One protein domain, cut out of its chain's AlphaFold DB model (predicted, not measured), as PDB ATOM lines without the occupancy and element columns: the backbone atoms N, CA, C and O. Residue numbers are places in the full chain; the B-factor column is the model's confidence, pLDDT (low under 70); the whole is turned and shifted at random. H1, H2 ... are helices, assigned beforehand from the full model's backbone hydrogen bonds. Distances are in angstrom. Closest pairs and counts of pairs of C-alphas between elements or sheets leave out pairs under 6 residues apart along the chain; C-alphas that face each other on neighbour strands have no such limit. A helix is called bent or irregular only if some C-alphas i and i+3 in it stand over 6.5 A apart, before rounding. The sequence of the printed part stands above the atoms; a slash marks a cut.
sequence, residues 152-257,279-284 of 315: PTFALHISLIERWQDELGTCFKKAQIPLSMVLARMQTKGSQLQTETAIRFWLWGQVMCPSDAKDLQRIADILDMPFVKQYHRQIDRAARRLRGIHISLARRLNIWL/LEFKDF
ATOM      1  N   PRO A 152      53.774  31.589  10.930       72.00
ATOM      2  CA  PRO A 152      53.355  30.180  10.868       72.00
ATOM      3  C   PRO A 152      53.065  29.515  12.222       72.00
ATOM      4  O   PRO A 152      52.116  28.742  12.342       72.00
ATOM      5  N   THR A 153      53.848  29.830  13.261       75.06
ATOM      6  CA  THR A 153      53.629  29.313  14.627       75.06
ATOM      7  C   THR A 153      52.319  29.825  15.232       75.06
ATOM      8  O   THR A 153      51.662  29.119  15.994       75.06
ATOM      9  N   PHE A 154      51.922  31.053  14.886       78.69
ATOM     10  CA  PHE A 154      50.737  31.700  15.441       78.69
ATOM     11  C   PHE A 154      49.475  31.272  14.691       78.69
ATOM     12  O   PHE A 154      48.484  30.942  15.337       78.69
ATOM     13  N   ALA A 155      49.530  31.178  13.357       80.56
ATOM     14  CA  ALA A 155      48.466  30.576  12.551       80.56
ATOM     15  C   ALA A 155      48.076  29.188  13.093       80.56
ATOM     16  O   ALA A 155      46.901  28.907  13.307       80.56
ATOM     17  N   LEU A 156      49.071  28.363  13.440       84.00
ATOM     18  CA  LEU A 156      48.852  27.066  14.080       84.00
ATOM     19  C   LEU A 156      48.131  27.194  15.436       84.00
ATOM     20  O   LEU A 156      47.160  26.482  15.685       84.00
ATOM     21  N   HIS A 157      48.574  28.102  16.314       88.00
ATOM     22  CA  HIS A 157      47.908  28.345  17.600       88.00
ATOM     23  C   HIS A 157      46.457  28.821  17.446       88.00
ATOM     24  O   HIS A 157      45.610  28.379  18.219       88.00
ATOM     25  N   ILE A 158      46.164  29.668  16.455       85.75
ATOM     26  CA  ILE A 158      44.797  30.086  16.114       85.75
ATOM     27  C   ILE A 158      43.969  28.862  15.699       85.75
ATOM     28  O   ILE A 158      42.959  28.581  16.342       85.75
ATOM     29  N   SER A 159      44.445  28.063  14.736       87.94
ATOM     30  CA  SER A 159      43.715  26.884  14.244       87.94
ATOM     31  C   SER A 159      43.436  25.826  15.320       87.94
ATOM     32  O   SER A 159      42.428  25.128  15.235       87.94
ATOM     33  N   LEU A 160      44.277  25.707  16.358       92.19
ATOM     34  CA  LEU A 160      43.979  24.848  17.516       92.19
ATOM     35  C   LEU A 160      42.814  25.378  18.365       92.19
ATOM     36  O   LEU A 160      42.012  24.578  18.847       92.19
ATOM     37  N   ILE A 161      42.708  26.699  18.557       91.38
ATOM     38  CA  ILE A 161      41.595  27.319  19.295       91.38
ATOM     39  C   ILE A 161      40.306  27.260  18.481       91.38
ATOM     40  O   ILE A 161      39.282  26.847  19.022       91.38
ATOM     41  N   GLU A 162      40.361  27.611  17.196       89.75
ATOM     42  CA  GLU A 162      39.220  27.536  16.276       89.75
ATOM     43  C   GLU A 162      38.666  26.109  16.218       89.75
ATOM     44  O   GLU A 162      37.489  25.894  16.498       89.75
ATOM     45  N   ARG A 163      39.527  25.102  16.001       93.62
ATOM     46  CA  ARG A 163      39.107  23.692  15.956       93.62
ATOM     47  C   ARG A 163      38.502  23.204  17.277       93.62
ATOM     48  O   ARG A 163      37.563  22.410  17.245       93.62
ATOM     49  N   TRP A 164      38.992  23.684  18.424       94.94
ATOM     50  CA  TRP A 164      38.379  23.422  19.736       94.94
ATOM     51  C   TRP A 164      36.992  24.066  19.862       94.94
ATOM     52  O   TRP A 164      36.073  23.411  20.352       94.94
ATOM     53  N   GLN A 165      36.820  25.314  19.419       93.00
ATOM     54  CA  GLN A 165      35.538  26.024  19.482       93.00
ATOM     55  C   GLN A 165      34.505  25.418  18.517       93.00
ATOM     56  O   GLN A 165      33.348  25.227  18.903       93.00
ATOM     57  N   ASP A 166      34.933  25.017  17.318       92.31
ATOM     58  CA  ASP A 166      34.125  24.276  16.346       92.31
ATOM     59  C   ASP A 166      33.689  22.911  16.884       92.31
ATOM     60  O   ASP A 166      32.506  22.563  16.805       92.31
ATOM     61  N   GLU A 167      34.615  22.125  17.451       95.81
ATOM     62  CA  GLU A 167      34.283  20.824  18.040       95.81
ATOM     63  C   GLU A 167      33.393  20.996  19.278       95.81
ATOM     64  O   GLU A 167      32.418  20.264  19.417       95.81
ATOM     65  N   LEU A 168      33.628  22.008  20.125       95.88
ATOM     66  CA  LEU A 168      32.757  22.332  21.259       95.88
ATOM     67  C   LEU A 168      31.335  22.657  20.790       95.88
ATOM     68  O   LEU A 168      30.369  22.071  21.282       95.88
ATOM     69  N   GLY A 169      31.198  23.577  19.834       92.88
ATOM     70  CA  GLY A 169      29.907  23.978  19.284       92.88
ATOM     71  C   GLY A 169      29.186  22.817  18.598       92.88
ATOM     72  O   GLY A 169      27.974  22.666  18.755       92.88
ATOM     73  N   THR A 170      29.922  21.968  17.879       93.69
ATOM     74  CA  THR A 170      29.379  20.804  17.163       93.69
ATOM     75  C   THR A 170      28.969  19.691  18.124       93.69
ATOM     76  O   THR A 170      27.826  19.230  18.079       93.69
ATOM     77  N   CYS A 171      29.846  19.287  19.043       94.62
ATOM     78  CA  CYS A 171      29.563  18.226  20.002       94.62
ATOM     79  C   CYS A 171      28.532  18.647  21.056       94.62
ATOM     80  O   CYS A 171      27.706  17.823  21.432       94.62
ATOM     81  N   PHE A 172      28.454  19.922  21.455       94.25
ATOM     82  CA  PHE A 172      27.341  20.407  22.283       94.25
ATOM     83  C   PHE A 172      25.992  20.316  21.542       94.25
ATOM     84  O   PHE A 172      25.028  19.770  22.084       94.25
ATOM     85  N   LYS A 173      25.931  20.751  20.270       90.56
ATOM     86  CA  LYS A 173      24.738  20.596  19.408       90.56
ATOM     87  C   LYS A 173      24.368  19.121  19.168       90.56
ATOM     88  O   LYS A 173      23.180  18.814  19.059       90.56
ATOM     89  N   LYS A 174      25.351  18.213  19.106       91.31
ATOM     90  CA  LYS A 174      25.173  16.747  18.990       91.31
ATOM     91  C   LYS A 174      24.677  16.116  20.299       91.31
ATOM     92  O   LYS A 174      23.796  15.264  20.259       91.31
ATOM     93  N   ALA A 175      25.225  16.535  21.441       91.06
ATOM     94  CA  ALA A 175      24.987  15.929  22.754       91.06
ATOM     95  C   ALA A 175      23.601  16.229  23.340       91.06
ATOM     96  O   ALA A 175      23.128  15.463  24.174       91.06
ATOM     97  N   GLN A 176      22.946  17.317  22.910       91.00
ATOM     98  CA  GLN A 176      21.518  17.570  23.174       91.00
ATOM     99  C   GLN A 176      21.114  17.638  24.657       91.00
ATOM    100  O   GLN A 176      19.953  17.468  25.025       91.00
ATOM    101  N   ILE A 177      22.082  17.941  25.524       92.12
ATOM    102  CA  ILE A 177      21.885  18.124  26.961       92.12
ATOM    103  C   ILE A 177      21.821  19.615  27.320       92.12
ATOM    104  O   ILE A 177      22.572  20.416  26.757       92.12
ATOM    105  N   PRO A 178      20.966  20.020  28.279       94.06
ATOM    106  CA  PRO A 178      20.914  21.403  28.733       94.06
ATOM    107  C   PRO A 178      22.234  21.802  29.404       94.06
ATOM    108  O   PRO A 178      22.933  20.977  29.996       94.06
ATOM    109  N   LEU A 179      22.566  23.091  29.349       94.62
ATOM    110  CA  LEU A 179      23.856  23.606  29.816       94.62
ATOM    111  C   LEU A 179      24.084  23.369  31.327       94.62
ATOM    112  O   LEU A 179      25.206  23.090  31.749       94.62
ATOM    113  N   SER A 180      23.006  23.343  32.114       95.75
ATOM    114  CA  SER A 180      22.976  22.921  33.521       95.75
ATOM    115  C   SER A 180      23.440  21.476  33.750       95.75
ATOM    116  O   SER A 180      24.125  21.199  34.733       95.75
ATOM    117  N   MET A 181      23.130  20.551  32.834       97.38
ATOM    118  CA  MET A 181      23.589  19.157  32.889       97.38
ATOM    119  C   MET A 181      25.085  19.052  32.569       97.38
ATOM    120  O   MET A 181      25.785  18.254  33.193       97.38
ATOM    121  N   VAL A 182      25.603  19.880  31.651       96.81
ATOM    122  CA  VAL A 182      27.056  19.979  31.405       96.81
ATOM    123  C   VAL A 182      27.763  20.489  32.661       96.81
ATOM    124  O   VAL A 182      28.705  19.847  33.122       96.81
ATOM    125  N   LEU A 183      27.264  21.573  33.266       97.19
ATOM    126  CA  LEU A 183      27.804  22.138  34.507       97.19
ATOM    127  C   LEU A 183      27.831  21.106  35.646       97.19
ATOM    128  O   LEU A 183      28.884  20.887  36.241       97.19
ATOM    129  N   ALA A 184      26.716  20.418  35.907       97.75
ATOM    130  CA  ALA A 184      26.626  19.405  36.961       97.75
ATOM    131  C   ALA A 184      27.610  18.235  36.745       97.75
ATOM    132  O   ALA A 184      28.287  17.788  37.680       97.75
ATOM    133  N   ARG A 185      27.752  17.762  35.498       98.12
ATOM    134  CA  ARG A 185      28.737  16.728  35.134       98.12
ATOM    135  C   ARG A 185      30.179  17.229  35.289       98.12
ATOM    136  O   ARG A 185      31.021  16.482  35.788       98.12
ATOM    137  N   MET A 186      30.468  18.483  34.925       97.56
ATOM    138  CA  MET A 186      31.788  19.097  35.124       97.56
ATOM    139  C   MET A 186      32.129  19.210  36.614       97.56
ATOM    140  O   MET A 186      33.231  18.833  37.011       97.56
ATOM    141  N   GLN A 187      31.181  19.651  37.447       97.75
ATOM    142  CA  GLN A 187      31.321  19.713  38.908       97.75
ATOM    143  C   GLN A 187      31.557  18.320  39.515       97.75
ATOM    144  O   GLN A 187      32.448  18.159  40.345       97.75
ATOM    145  N   THR A 188      30.856  17.286  39.036       97.62
ATOM    146  CA  THR A 188      31.081  15.890  39.469       97.62
ATOM    147  C   THR A 188      32.469  15.376  39.061       97.62
ATOM    148  O   THR A 188      33.107  14.655  39.823       97.62
ATOM    149  N   LYS A 189      33.004  15.813  37.910       96.44
ATOM    150  CA  LYS A 189      34.418  15.614  37.526       96.44
ATOM    151  C   LYS A 189      35.398  16.589  38.227       96.44
ATOM    152  O   LYS A 189      36.559  16.700  37.825       96.44
ATOM    153  N   GLY A 190      34.970  17.308  39.267       96.81
ATOM    154  CA  GLY A 190      35.818  18.174  40.097       96.81
ATOM    155  C   GLY A 190      36.138  19.553  39.508       96.81
ATOM    156  O   GLY A 190      37.141  20.157  39.900       96.81
ATOM    157  N   SER A 191      35.344  20.046  38.553       96.75
ATOM    158  CA  SER A 191      35.407  21.445  38.104       96.75
ATOM    159  C   SER A 191      35.012  22.402  39.229       96.75
ATOM    160  O   SER A 191      34.174  22.071  40.065       96.75
ATOM    161  N   GLN A 192      35.596  23.601  39.229       96.25
ATOM    162  CA  GLN A 192      35.282  24.661  40.193       96.25
ATOM    163  C   GLN A 192      34.236  25.663  39.667       96.25
ATOM    164  O   GLN A 192      33.909  26.630  40.361       96.25
ATOM    165  N   LEU A 193      33.692  25.449  38.462       94.06
ATOM    166  CA  LEU A 193      32.628  26.286  37.905       94.06
ATOM    167  C   LEU A 193      31.382  26.292  38.800       94.06
ATOM    168  O   LEU A 193      30.877  25.242  39.190       94.06
ATOM    169  N   GLN A 194      30.850  27.487  39.065       92.12
ATOM    170  CA  GLN A 194      29.633  27.686  39.865       92.12
ATOM    171  C   GLN A 194      28.391  27.991  39.009       92.12
ATOM    172  O   GLN A 194      27.269  27.840  39.479       92.12
ATOM    173  N   THR A 195      28.574  28.428  37.759       93.31
ATOM    174  CA  THR A 195      27.489  28.869  36.871       93.31
ATOM    175  C   THR A 195      27.720  28.420  35.431       93.31
ATOM    176  O   THR A 195      28.850  28.197  34.994       93.31
ATOM    177  N   GLU A 196      26.635  28.337  34.658       93.06
ATOM    178  CA  GLU A 196      26.678  28.023  33.223       93.06
ATOM    179  C   GLU A 196      27.439  29.065  32.389       93.06
ATOM    180  O   GLU A 196      27.856  28.775  31.269       93.06
ATOM    181  N   THR A 197      27.592  30.289  32.906       89.06
ATOM    182  CA  THR A 197      28.078  31.463  32.169       89.06
ATOM    183  C   THR A 197      29.438  31.229  31.514       89.06
ATOM    184  O   THR A 197      29.627  31.617  30.367       89.06
ATOM    185  N   ALA A 198      30.360  30.533  32.187       89.69
ATOM    186  CA  ALA A 198      31.668  30.207  31.614       89.69
ATOM    187  C   ALA A 198      31.548  29.293  30.382       89.69
ATOM    188  O   ALA A 198      32.123  29.585  29.338       89.69
ATOM    189  N   ILE A 199      30.737  28.235  30.480       92.50
ATOM    190  CA  ILE A 199      30.500  27.278  29.388       92.50
ATOM    191  C   ILE A 199      29.786  27.973  28.218       92.50
ATOM    192  O   ILE A 199      30.115  27.751  27.054       92.50
ATOM    193  N   ARG A 200      28.857  28.882  28.533       90.88
ATOM    194  CA  ARG A 200      28.155  29.733  27.564       90.88
ATOM    195  C   ARG A 200      29.119  30.659  26.812       90.88
ATOM    196  O   ARG A 200      29.017  30.774  25.597       90.88
ATOM    197  N   PHE A 201      30.085  31.260  27.507       85.56
ATOM    198  CA  PHE A 201      31.117  32.106  26.895       85.56
ATOM    199  C   PHE A 201      32.123  31.310  26.047       85.56
ATOM    200  O   PHE A 201      32.618  31.849  25.059       85.56
ATOM    201  N   TRP A 202      32.390  30.037  26.366       92.69
ATOM    202  CA  TRP A 202      33.155  29.140  25.484       92.69
ATOM    203  C   TRP A 202      32.370  28.817  24.204       92.69
ATOM    204  O   TRP A 202      32.900  28.972  23.109       92.69
ATOM    205  N   LEU A 203      31.085  28.459  24.330       87.81
ATOM    206  CA  LEU A 203      30.183  28.174  23.200       87.81
ATOM    207  C   LEU A 203      29.932  29.378  22.277       87.81
ATOM    208  O   LEU A 203      29.570  29.195  21.118       87.81
ATOM    209  N   TRP A 204      30.104  30.601  22.780       83.44
ATOM    210  CA  TRP A 204      30.003  31.848  22.012       83.44
ATOM    211  C   TRP A 204      31.361  32.393  21.535       83.44
ATOM    212  O   TRP A 204      31.416  33.504  21.012       83.44
ATOM    213  N   GLY A 205      32.465  31.675  21.770       79.88
ATOM    214  CA  GLY A 205      33.823  32.114  21.424       79.88
ATOM    215  C   GLY A 205      34.347  33.325  22.214       79.88
ATOM    216  O   GLY A 205      35.490  33.733  22.020       79.88
ATOM    217  N   GLN A 206      33.556  33.882  23.140       77.06
ATOM    218  CA  GLN A 206      33.903  35.050  23.967       77.06
ATOM    219  C   GLN A 206      35.079  34.784  24.918       77.06
ATOM    220  O   GLN A 206      35.741  35.714  25.371       77.06
ATOM    221  N   VAL A 207      35.353  33.513  25.223       83.62
ATOM    222  CA  VAL A 207      36.549  33.073  25.946       83.62
ATOM    223  C   VAL A 207      37.208  31.949  25.148       83.62
ATOM    224  O   VAL A 207      36.628  30.878  25.000       83.62
ATOM    225  N   MET A 208      38.438  32.197  24.674       83.50
ATOM    226  CA  MET A 208      39.220  31.304  23.795       83.50
ATOM    227  C   MET A 208      39.185  29.837  24.249       83.50
ATOM    228  O   MET A 208      38.862  28.946  23.477       83.50
ATOM    229  N   CYS A 209      39.511  29.603  25.520       89.38
ATOM    230  CA  CYS A 209      39.686  28.299  26.150       89.38
ATOM    231  C   CYS A 209      39.490  28.460  27.671       89.38
ATOM    232  O   CYS A 209      39.819  29.536  28.198       89.38
ATOM    233  N   PRO A 210      39.013  27.422  28.390       92.38
ATOM    234  CA  PRO A 210      39.040  27.351  29.849       92.38
ATOM    235  C   PRO A 210      40.359  27.832  30.481       92.38
ATOM    236  O   PRO A 210      41.437  27.730  29.889       92.38
ATOM    237  N   SER A 211      40.274  28.359  31.706       87.38
ATOM    238  CA  SER A 211      41.451  28.772  32.489       87.38
ATOM    239  C   SER A 211      42.065  27.621  33.298       87.38
ATOM    240  O   SER A 211      43.270  27.630  33.532       87.38
ATOM    241  N   ASP A 212      41.264  26.628  33.701       91.69
ATOM    242  CA  ASP A 212      41.762  25.332  34.177       91.69
ATOM    243  C   ASP A 212      41.929  24.398  32.969       91.69
ATOM    244  O   ASP A 212      40.950  24.050  32.308       91.69
ATOM    245  N   ALA A 213      43.156  23.949  32.701       90.50
ATOM    246  CA  ALA A 213      43.441  22.979  31.642       90.50
ATOM    247  C   ALA A 213      42.680  21.654  31.827       90.50
ATOM    248  O   ALA A 213      42.399  20.957  30.854       90.50
ATOM    249  N   LYS A 214      42.306  21.304  33.066       95.00
ATOM    250  CA  LYS A 214      41.469  20.130  33.328       95.00
ATOM    251  C   LYS A 214      40.019  20.356  32.916       95.00
ATOM    252  O   LYS A 214      39.377  19.386  32.545       95.00
ATOM    253  N   ASP A 215      39.491  21.584  32.920       95.94
ATOM    254  CA  ASP A 215      38.117  21.830  32.450       95.94
ATOM    255  C   ASP A 215      37.969  21.542  30.954       95.94
ATOM    256  O   ASP A 215      36.943  20.996  30.553       95.94
ATOM    257  N   LEU A 216      39.019  21.801  30.167       95.44
ATOM    258  CA  LEU A 216      39.102  21.428  28.753       95.44
ATOM    259  C   LEU A 216      39.002  19.903  28.556       95.44
ATOM    260  O   LEU A 216      38.239  19.438  27.714       95.44
ATOM    261  N   GLN A 217      39.688  19.112  29.390       95.94
ATOM    262  CA  GLN A 217      39.548  17.650  29.387       95.94
ATOM    263  C   GLN A 217      38.162  17.203  29.895       95.94
ATOM    264  O   GLN A 217      37.516  16.364  29.273       95.94
ATOM    265  N   ARG A 218      37.665  17.781  31.001       97.31
ATOM    266  CA  ARG A 218      36.363  17.426  31.598       97.31
ATOM    267  C   ARG A 218      35.216  17.628  30.613       97.31
ATOM    268  O   ARG A 218      34.347  16.766  30.536       97.31
ATOM    269  N   ILE A 219      35.186  18.748  29.889       96.81
ATOM    270  CA  ILE A 219      34.116  19.024  28.922       96.81
ATOM    271  C   ILE A 219      34.247  18.149  27.669       96.81
ATOM    272  O   ILE A 219      33.232  17.646  27.188       96.81
ATOM    273  N   ALA A 220      35.474  17.860  27.225       96.75
ATOM    274  CA  ALA A 220      35.728  16.940  26.120       96.75
ATOM    275  C   ALA A 220      35.318  15.487  26.435       96.75
ATOM    276  O   ALA A 220      34.795  14.794  25.562       96.75
ATOM    277  N   ASP A 221      35.464  15.045  27.690       96.62
ATOM    278  CA  ASP A 221      34.890  13.782  28.177       96.62
ATOM    279  C   ASP A 221      33.351  13.791  28.175       96.62
ATOM    280  O   ASP A 221      32.730  12.768  27.905       96.62
ATOM    281  N   ILE A 222      32.727  14.918  28.544       96.88
ATOM    282  CA  ILE A 222      31.270  15.028  28.763       96.88
ATOM    283  C   ILE A 222      30.484  15.134  27.454       96.88
ATOM    284  O   ILE A 222      29.347  14.658  27.399       96.88
ATOM    285  N   LEU A 223      31.063  15.784  26.444       96.62
ATOM    286  CA  LEU A 223      30.444  16.028  25.137       96.62
ATOM    287  C   LEU A 223      30.971  15.101  24.031       96.62
ATOM    288  O   LEU A 223      30.483  15.178  22.909       96.62
ATOM    289  N   ASP A 224      31.937  14.238  24.352       96.00
ATOM    290  CA  ASP A 224      32.651  13.365  23.418       96.00
ATOM    291  C   ASP A 224      33.301  14.126  22.246       96.00
ATOM    292  O   ASP A 224      32.813  14.166  21.117       96.00
ATOM    293  N   MET A 225      34.414  14.787  22.566       96.75
ATOM    294  CA  MET A 225      35.158  15.674  21.667       96.75
ATOM    295  C   MET A 225      36.538  15.059  21.363       96.75
ATOM    296  O   MET A 225      37.475  15.279  22.137       96.75
ATOM    297  N   PRO A 226      36.668  14.196  20.335       94.56
ATOM    298  CA  PRO A 226      37.873  13.397  20.104       94.56
ATOM    299  C   PRO A 226      39.130  14.227  19.806       94.56
ATOM    300  O   PRO A 226      40.183  13.925  20.376       94.56
ATOM    301  N   PHE A 227      39.044  15.287  18.992       95.19
ATOM    302  CA  PHE A 227      40.205  16.142  18.708       95.19
ATOM    303  C   PHE A 227      40.694  16.828  19.992       95.19
ATOM    304  O   PHE A 227      41.889  16.835  20.288       95.19
ATOM    305  N   VAL A 228      39.781  17.339  20.818       95.69
ATOM    306  CA  VAL A 228      40.136  18.022  22.071       95.69
ATOM    307  C   VAL A 228      40.605  17.034  23.142       95.69
ATOM    308  O   VAL A 228      41.559  17.345  23.853       95.69
ATOM    309  N   LYS A 229      40.036  15.823  23.229       94.81
ATOM    310  CA  LYS A 229      40.572  14.736  24.076       94.81
ATOM    311  C   LYS A 229      42.049  14.484  23.754       94.81
ATOM    312  O   LYS A 229      42.872  14.478  24.673       94.81
ATOM    313  N   GLN A 230      42.385  14.348  22.470       95.19
ATOM    314  CA  GLN A 230      43.754  14.117  22.002       95.19
ATOM    315  C   GLN A 230      44.676  15.322  22.270       95.19
ATOM    316  O   GLN A 230      45.736  15.159  22.874       95.19
ATOM    317  N   TYR A 231      44.262  16.532  21.881       95.25
ATOM    318  CA  TYR A 231      45.141  17.706  21.807       95.25
ATOM    319  C   TYR A 231      44.944  18.751  22.927       95.25
ATOM    320  O   TYR A 231      45.428  19.881  22.817       95.25
ATOM    321  N   HIS A 232      44.262  18.412  24.032       94.88
ATOM    322  CA  HIS A 232      43.968  19.353  25.134       94.88
ATOM    323  C   HIS A 232      45.206  20.102  25.662       94.88
ATOM    324  O   HIS A 232      45.108  21.273  26.028       94.88
ATOM    325  N   ARG A 233      46.387  19.466  25.688       94.81
ATOM    326  CA  ARG A 233      47.637  20.092  26.170       94.81
ATOM    327  C   ARG A 233      48.171  21.136  25.188       94.81
ATOM    328  O   ARG A 233      48.685  22.171  25.607       94.81
ATOM    329  N   GLN A 234      48.052  20.861  23.896       93.94
ATOM    330  CA  GLN A 234      48.465  21.714  22.789       93.94
ATOM    331  C   GLN A 234      47.528  22.932  22.702       93.94
ATOM    332  O   GLN A 234      48.006  24.062  22.609       93.94
ATOM    333  N   ILE A 235      46.215  22.716  22.852       94.44
ATOM    334  CA  ILE A 235      45.173  23.757  22.908       94.44
ATOM    335  C   ILE A 235      45.367  24.676  24.129       94.44
ATOM    336  O   ILE A 235      45.394  25.896  23.979       94.44
ATOM    337  N   ASP A 236      45.575  24.126  25.333       94.06
ATOM    338  CA  ASP A 236      45.874  24.914  26.543       94.06
ATOM    339  C   ASP A 236      47.193  25.702  26.415       94.06
ATOM    340  O   ASP A 236      47.247  26.884  26.772       94.06
ATOM    341  N   ARG A 237      48.246  25.098  25.843       91.81
ATOM    342  CA  ARG A 237      49.520  25.786  25.563       91.81
ATOM    343  C   ARG A 237      49.322  26.956  24.592       91.81
ATOM    344  O   ARG A 237      49.792  28.055  24.888       91.81
ATOM    345  N   ALA A 238      48.591  26.746  23.495       90.88
ATOM    346  CA  ALA A 238      48.237  27.795  22.540       90.88
ATOM    347  C   ALA A 238      47.443  28.917  23.230       90.88
ATOM    348  O   ALA A 238      47.869  30.071  23.213       90.88
ATOM    349  N   ALA A 239      46.368  28.583  23.951       90.06
ATOM    350  CA  ALA A 239      45.552  29.545  24.693       90.06
ATOM    351  C   ALA A 239      46.374  30.391  25.678       90.06
ATOM    352  O   ALA A 239      46.147  31.597  25.799       90.06
ATOM    353  N   ARG A 240      47.351  29.793  26.373       90.38
ATOM    354  CA  ARG A 240      48.270  30.520  27.263       90.38
ATOM    355  C   ARG A 240      49.211  31.449  26.499       90.38
ATOM    356  O   ARG A 240      49.408  32.573  26.956       90.38
ATOM    357  N   ARG A 241      49.754  31.023  25.350       87.81
ATOM    358  CA  ARG A 241      50.621  31.855  24.493       87.81
ATOM    359  C   ARG A 241      49.863  33.087  23.986       87.81
ATOM    360  O   ARG A 241      50.326  34.208  24.196       87.81
ATOM    361  N   LEU A 242      48.662  32.880  23.436       85.00
ATOM    362  CA  LEU A 242      47.749  33.932  22.967       85.00
ATOM    363  C   LEU A 242      47.379  34.915  24.091       85.00
ATOM    364  O   LEU A 242      47.529  36.128  23.948       85.00
ATOM    365  N   ARG A 243      46.952  34.387  25.247       85.69
ATOM    366  CA  ARG A 243      46.575  35.180  26.428       85.69
ATOM    367  C   ARG A 243      47.759  35.972  26.995       85.69
ATOM    368  O   ARG A 243      47.568  37.101  27.437       85.69
ATOM    369  N   GLY A 244      48.972  35.418  26.952       84.81
ATOM    370  CA  GLY A 244      50.203  36.112  27.342       84.81
ATOM    371  C   GLY A 244      50.496  37.326  26.461       84.81
ATOM    372  O   GLY A 244      50.734  38.414  26.985       84.81
ATOM    373  N   ILE A 245      50.386  37.170  25.138       83.56
ATOM    374  CA  ILE A 245      50.579  38.256  24.161       83.56
ATOM    375  C   ILE A 245      49.490  39.327  24.314       83.56
ATOM    376  O   ILE A 245      49.806  40.514  24.349       83.56
ATOM    377  N   HIS A 246      48.231  38.930  24.525       81.62
ATOM    378  CA  HIS A 246      47.138  39.862  24.825       81.62
ATOM    379  C   HIS A 246      47.388  40.684  26.101       81.62
ATOM    380  O   HIS A 246      47.200  41.900  26.107       81.62
ATOM    381  N   ILE A 247      47.853  40.047  27.181       82.81
ATOM    382  CA  ILE A 247      48.212  40.737  28.432       82.81
ATOM    383  C   ILE A 247      49.435  41.649  28.235       82.81
ATOM    384  O   ILE A 247      49.479  42.734  28.814       82.81
ATOM    385  N   SER A 248      50.410  41.240  27.417       82.94
ATOM    386  CA  SER A 248      51.569  42.065  27.054       82.94
ATOM    387  C   SER A 248      51.129  43.334  26.316       82.94
ATOM    388  O   SER A 248      51.430  44.440  26.769       82.94
ATOM    389  N   LEU A 249      50.317  43.191  25.260       82.19
ATOM    390  CA  LEU A 249      49.787  44.314  24.487       82.19
ATOM    391  C   LEU A 249      48.946  45.258  25.355       82.19
ATOM    392  O   LEU A 249      49.221  46.453  25.365       82.19
ATOM    393  N   ALA A 250      47.993  44.742  26.138       79.94
ATOM    394  CA  ALA A 250      47.138  45.565  26.999       79.94
ATOM    395  C   ALA A 250      47.935  46.364  28.053       79.94
ATOM    396  O   ALA A 250      47.649  47.533  28.298       79.94
ATOM    397  N   ARG A 251      48.994  45.782  28.636       81.75
ATOM    398  CA  ARG A 251      49.885  46.511  29.562       81.75
ATOM    399  C   ARG A 251      50.666  47.622  28.864       81.75
ATOM    400  O   ARG A 251      50.775  48.719  29.401       81.75
ATOM    401  N   ARG A 252      51.218  47.342  27.681       82.50
ATOM    402  CA  ARG A 252      51.989  48.313  26.880       82.50
ATOM    403  C   ARG A 252      51.106  49.462  26.386       82.50
ATOM    404  O   ARG A 252      51.544  50.606  26.376       82.50
ATOM    405  N   LEU A 253      49.858  49.145  26.058       80.38
ATOM    406  CA  LEU A 253      48.805  50.071  25.670       80.38
ATOM    407  C   LEU A 253      48.421  51.029  26.808       80.38
ATOM    408  O   LEU A 253      48.448  52.236  26.590       80.38
ATOM    409  N   ASN A 254      48.160  50.533  28.026       79.00
ATOM    410  CA  ASN A 254      47.905  51.402  29.185       79.00
ATOM    411  C   ASN A 254      49.109  52.317  29.487       79.00
ATOM    412  O   ASN A 254      48.935  53.523  29.640       79.00
ATOM    413  N   ILE A 255      50.338  51.781  29.455       80.69
ATOM    414  CA  ILE A 255      51.575  52.573  29.620       80.69
ATOM    415  C   ILE A 255      51.682  53.685  28.557       80.69
ATOM    416  O   ILE A 255      52.120  54.794  28.862       80.69
ATOM    417  N   TRP A 256      51.275  53.424  27.311       80.94
ATOM    418  CA  TRP A 256      51.222  54.454  26.269       80.94
ATOM    419  C   TRP A 256      50.136  55.510  26.542       80.94
ATOM    420  O   TRP A 256      50.426  56.697  26.411       80.94
ATOM    421  N   LEU A 257      48.936  55.116  26.984       76.00
ATOM    422  CA  LEU A 257      47.847  56.047  27.329       76.00
ATOM    423  C   LEU A 257      48.209  56.973  28.504       76.00
ATOM    424  O   LEU A 257      47.859  58.157  28.491       76.00
ATOM    425  N   LEU A 279      57.586  40.963  17.726       79.81
ATOM    426  CA  LEU A 279      56.489  41.937  17.750       79.81
ATOM    427  C   LEU A 279      56.801  43.104  18.691       79.81
ATOM    428  O   LEU A 279      57.023  42.904  19.888       79.81
ATOM    429  N   GLU A 280      56.719  44.329  18.184       83.88
ATOM    430  CA  GLU A 280      56.865  45.586  18.921       83.88
ATOM    431  C   GLU A 280      55.537  46.360  18.977       83.88
ATOM    432  O   GLU A 280      54.642  46.185  18.153       83.88
ATOM    433  N   PHE A 281      55.382  47.263  19.950       82.94
ATOM    434  CA  PHE A 281      54.142  48.038  20.106       82.94
ATOM    435  C   PHE A 281      53.799  48.896  18.870       82.94
ATOM    436  O   PHE A 281      52.620  49.078  18.550       82.94
ATOM    437  N   LYS A 282      54.812  49.364  18.125       82.69
ATOM    438  CA  LYS A 282      54.646  50.060  16.834       82.69
ATOM    439  C   LYS A 282      53.781  49.272  15.833       82.69
ATOM    440  O   LYS A 282      52.978  49.885  15.134       82.69
ATOM    441  N   ASP A 283      53.873  47.939  15.836       79.12
ATOM    442  CA  ASP A 283      53.204  47.050  14.875       79.12
ATOM    443  C   ASP A 283      51.687  46.969  15.124       79.12
ATOM    444  O   ASP A 283      50.934  46.488  14.278       79.12
ATOM    445  N   PHE A 284      51.232  47.490  16.270       81.12
ATOM    446  CA  PHE A 284      49.827  47.635  16.653       81.12
ATOM    447  C   PHE A 284      49.370  49.098  16.638       81.12
ATOM    448  O   PHE A 284      48.223  49.368  16.283       81.12
TER     449      PHE A 284
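AT A GLANCE: This is residues 152 to 257 and 279 to 284 of the 315 residues of an uncharacterized protein of Anaerolineae bacterium (UniProt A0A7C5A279). Two long helices, H1 and H5, cross at a steep angle, and three short helices gather at one end of the whole: H3 and H4 pack on the later part of H1, and H2 packs on H4. The later part of H5, residues 243 to 257, runs on past its contacts with H1 toward the other end, where the short separate piece 279 to 284 also lies. The printed part has 112 residues with five named helices, in the order H1, H2, H3, H4, H5, and no named strand; the class is all helix, and the helix packing is mostly crossed, with no touching pair at a shallow tilt. It is only just compact, close to loose, with a radius of gyration of the C-alphas of 15.5 A, and elongated, with spans of 47 by 30 by 21 A.

IN THESE COORDINATES: H1, residues 152 to 175, begins with C-alpha 152 at (53.355, 30.180, 10.868) and is 33.9 A long. H2 is residues 179 to 188, 14.3 A, and H3 is residues 197 to 203, 9.8 A. H4 is residues 213 to 223, 16.1 A, beginning with C-alpha 213 at (43.441, 22.979, 31.642). H5, the longest, is residues 226 to 257, 44.4 A, ending with C-alpha 257 at (47.847, 56.047, 27.329). H5 is irregular, with C-alphas 230 and 233 at 8.3 A, and has a kink of 68 degrees near residue 233.

HOW THE PARTS SIT: H1 touches H5 with residues 157 to 167 alone, at a steep tilt of 58 degrees, opposite ways; the closest C-alphas, of His 157 and Ala 238, are 5.0 A apart. H1 touches H3 with residues 165 to 169 alone, closest at the C-alphas of Gly 169 and Leu 203, 5.7 A; at 71 degrees they are only just about perpendicular. H1 touches H4 with residues 168 to 175 alone, at a steep tilt of 38 degrees, the same way, closest at the C-alphas of Cys 171 and Leu 223, 5.7 A. H2 touches H4 at a steep tilt of 58 degrees, opposite ways, closest at the C-alphas of Met 186 and Arg 218, 6.0 A. H2 and H3 only just touch, with 3 pairs of C-alphas within 8 A, the closest being Leu 179 and Ile 199 at 7.6 A. H5 touches H4 with residues 226 to 236 alone, closest at the C-alphas of Ala 220 and Lys 229, 5.7 A. H5 is apart from H2 and H3. Every O i to N i+4 pair is within hydrogen-bond range in H1, H2 and H3; in H4 it is 6 of 7 and in H5 26 of 28.

THE WHOLE: The C-alphas farthest apart, of Gln 176 and Trp 256, are 47.5 A apart. Residues 258 to 278 are not printed, and C-alphas 257 and 279 are 19.1 A apart across the cut. The links H1 to H2 and H4 to H5 are tight, H2 to H3 and H3 to H4 are short, and none is long. The mean pLDDT of the printed part is 90.0, and no printed residue is under 70.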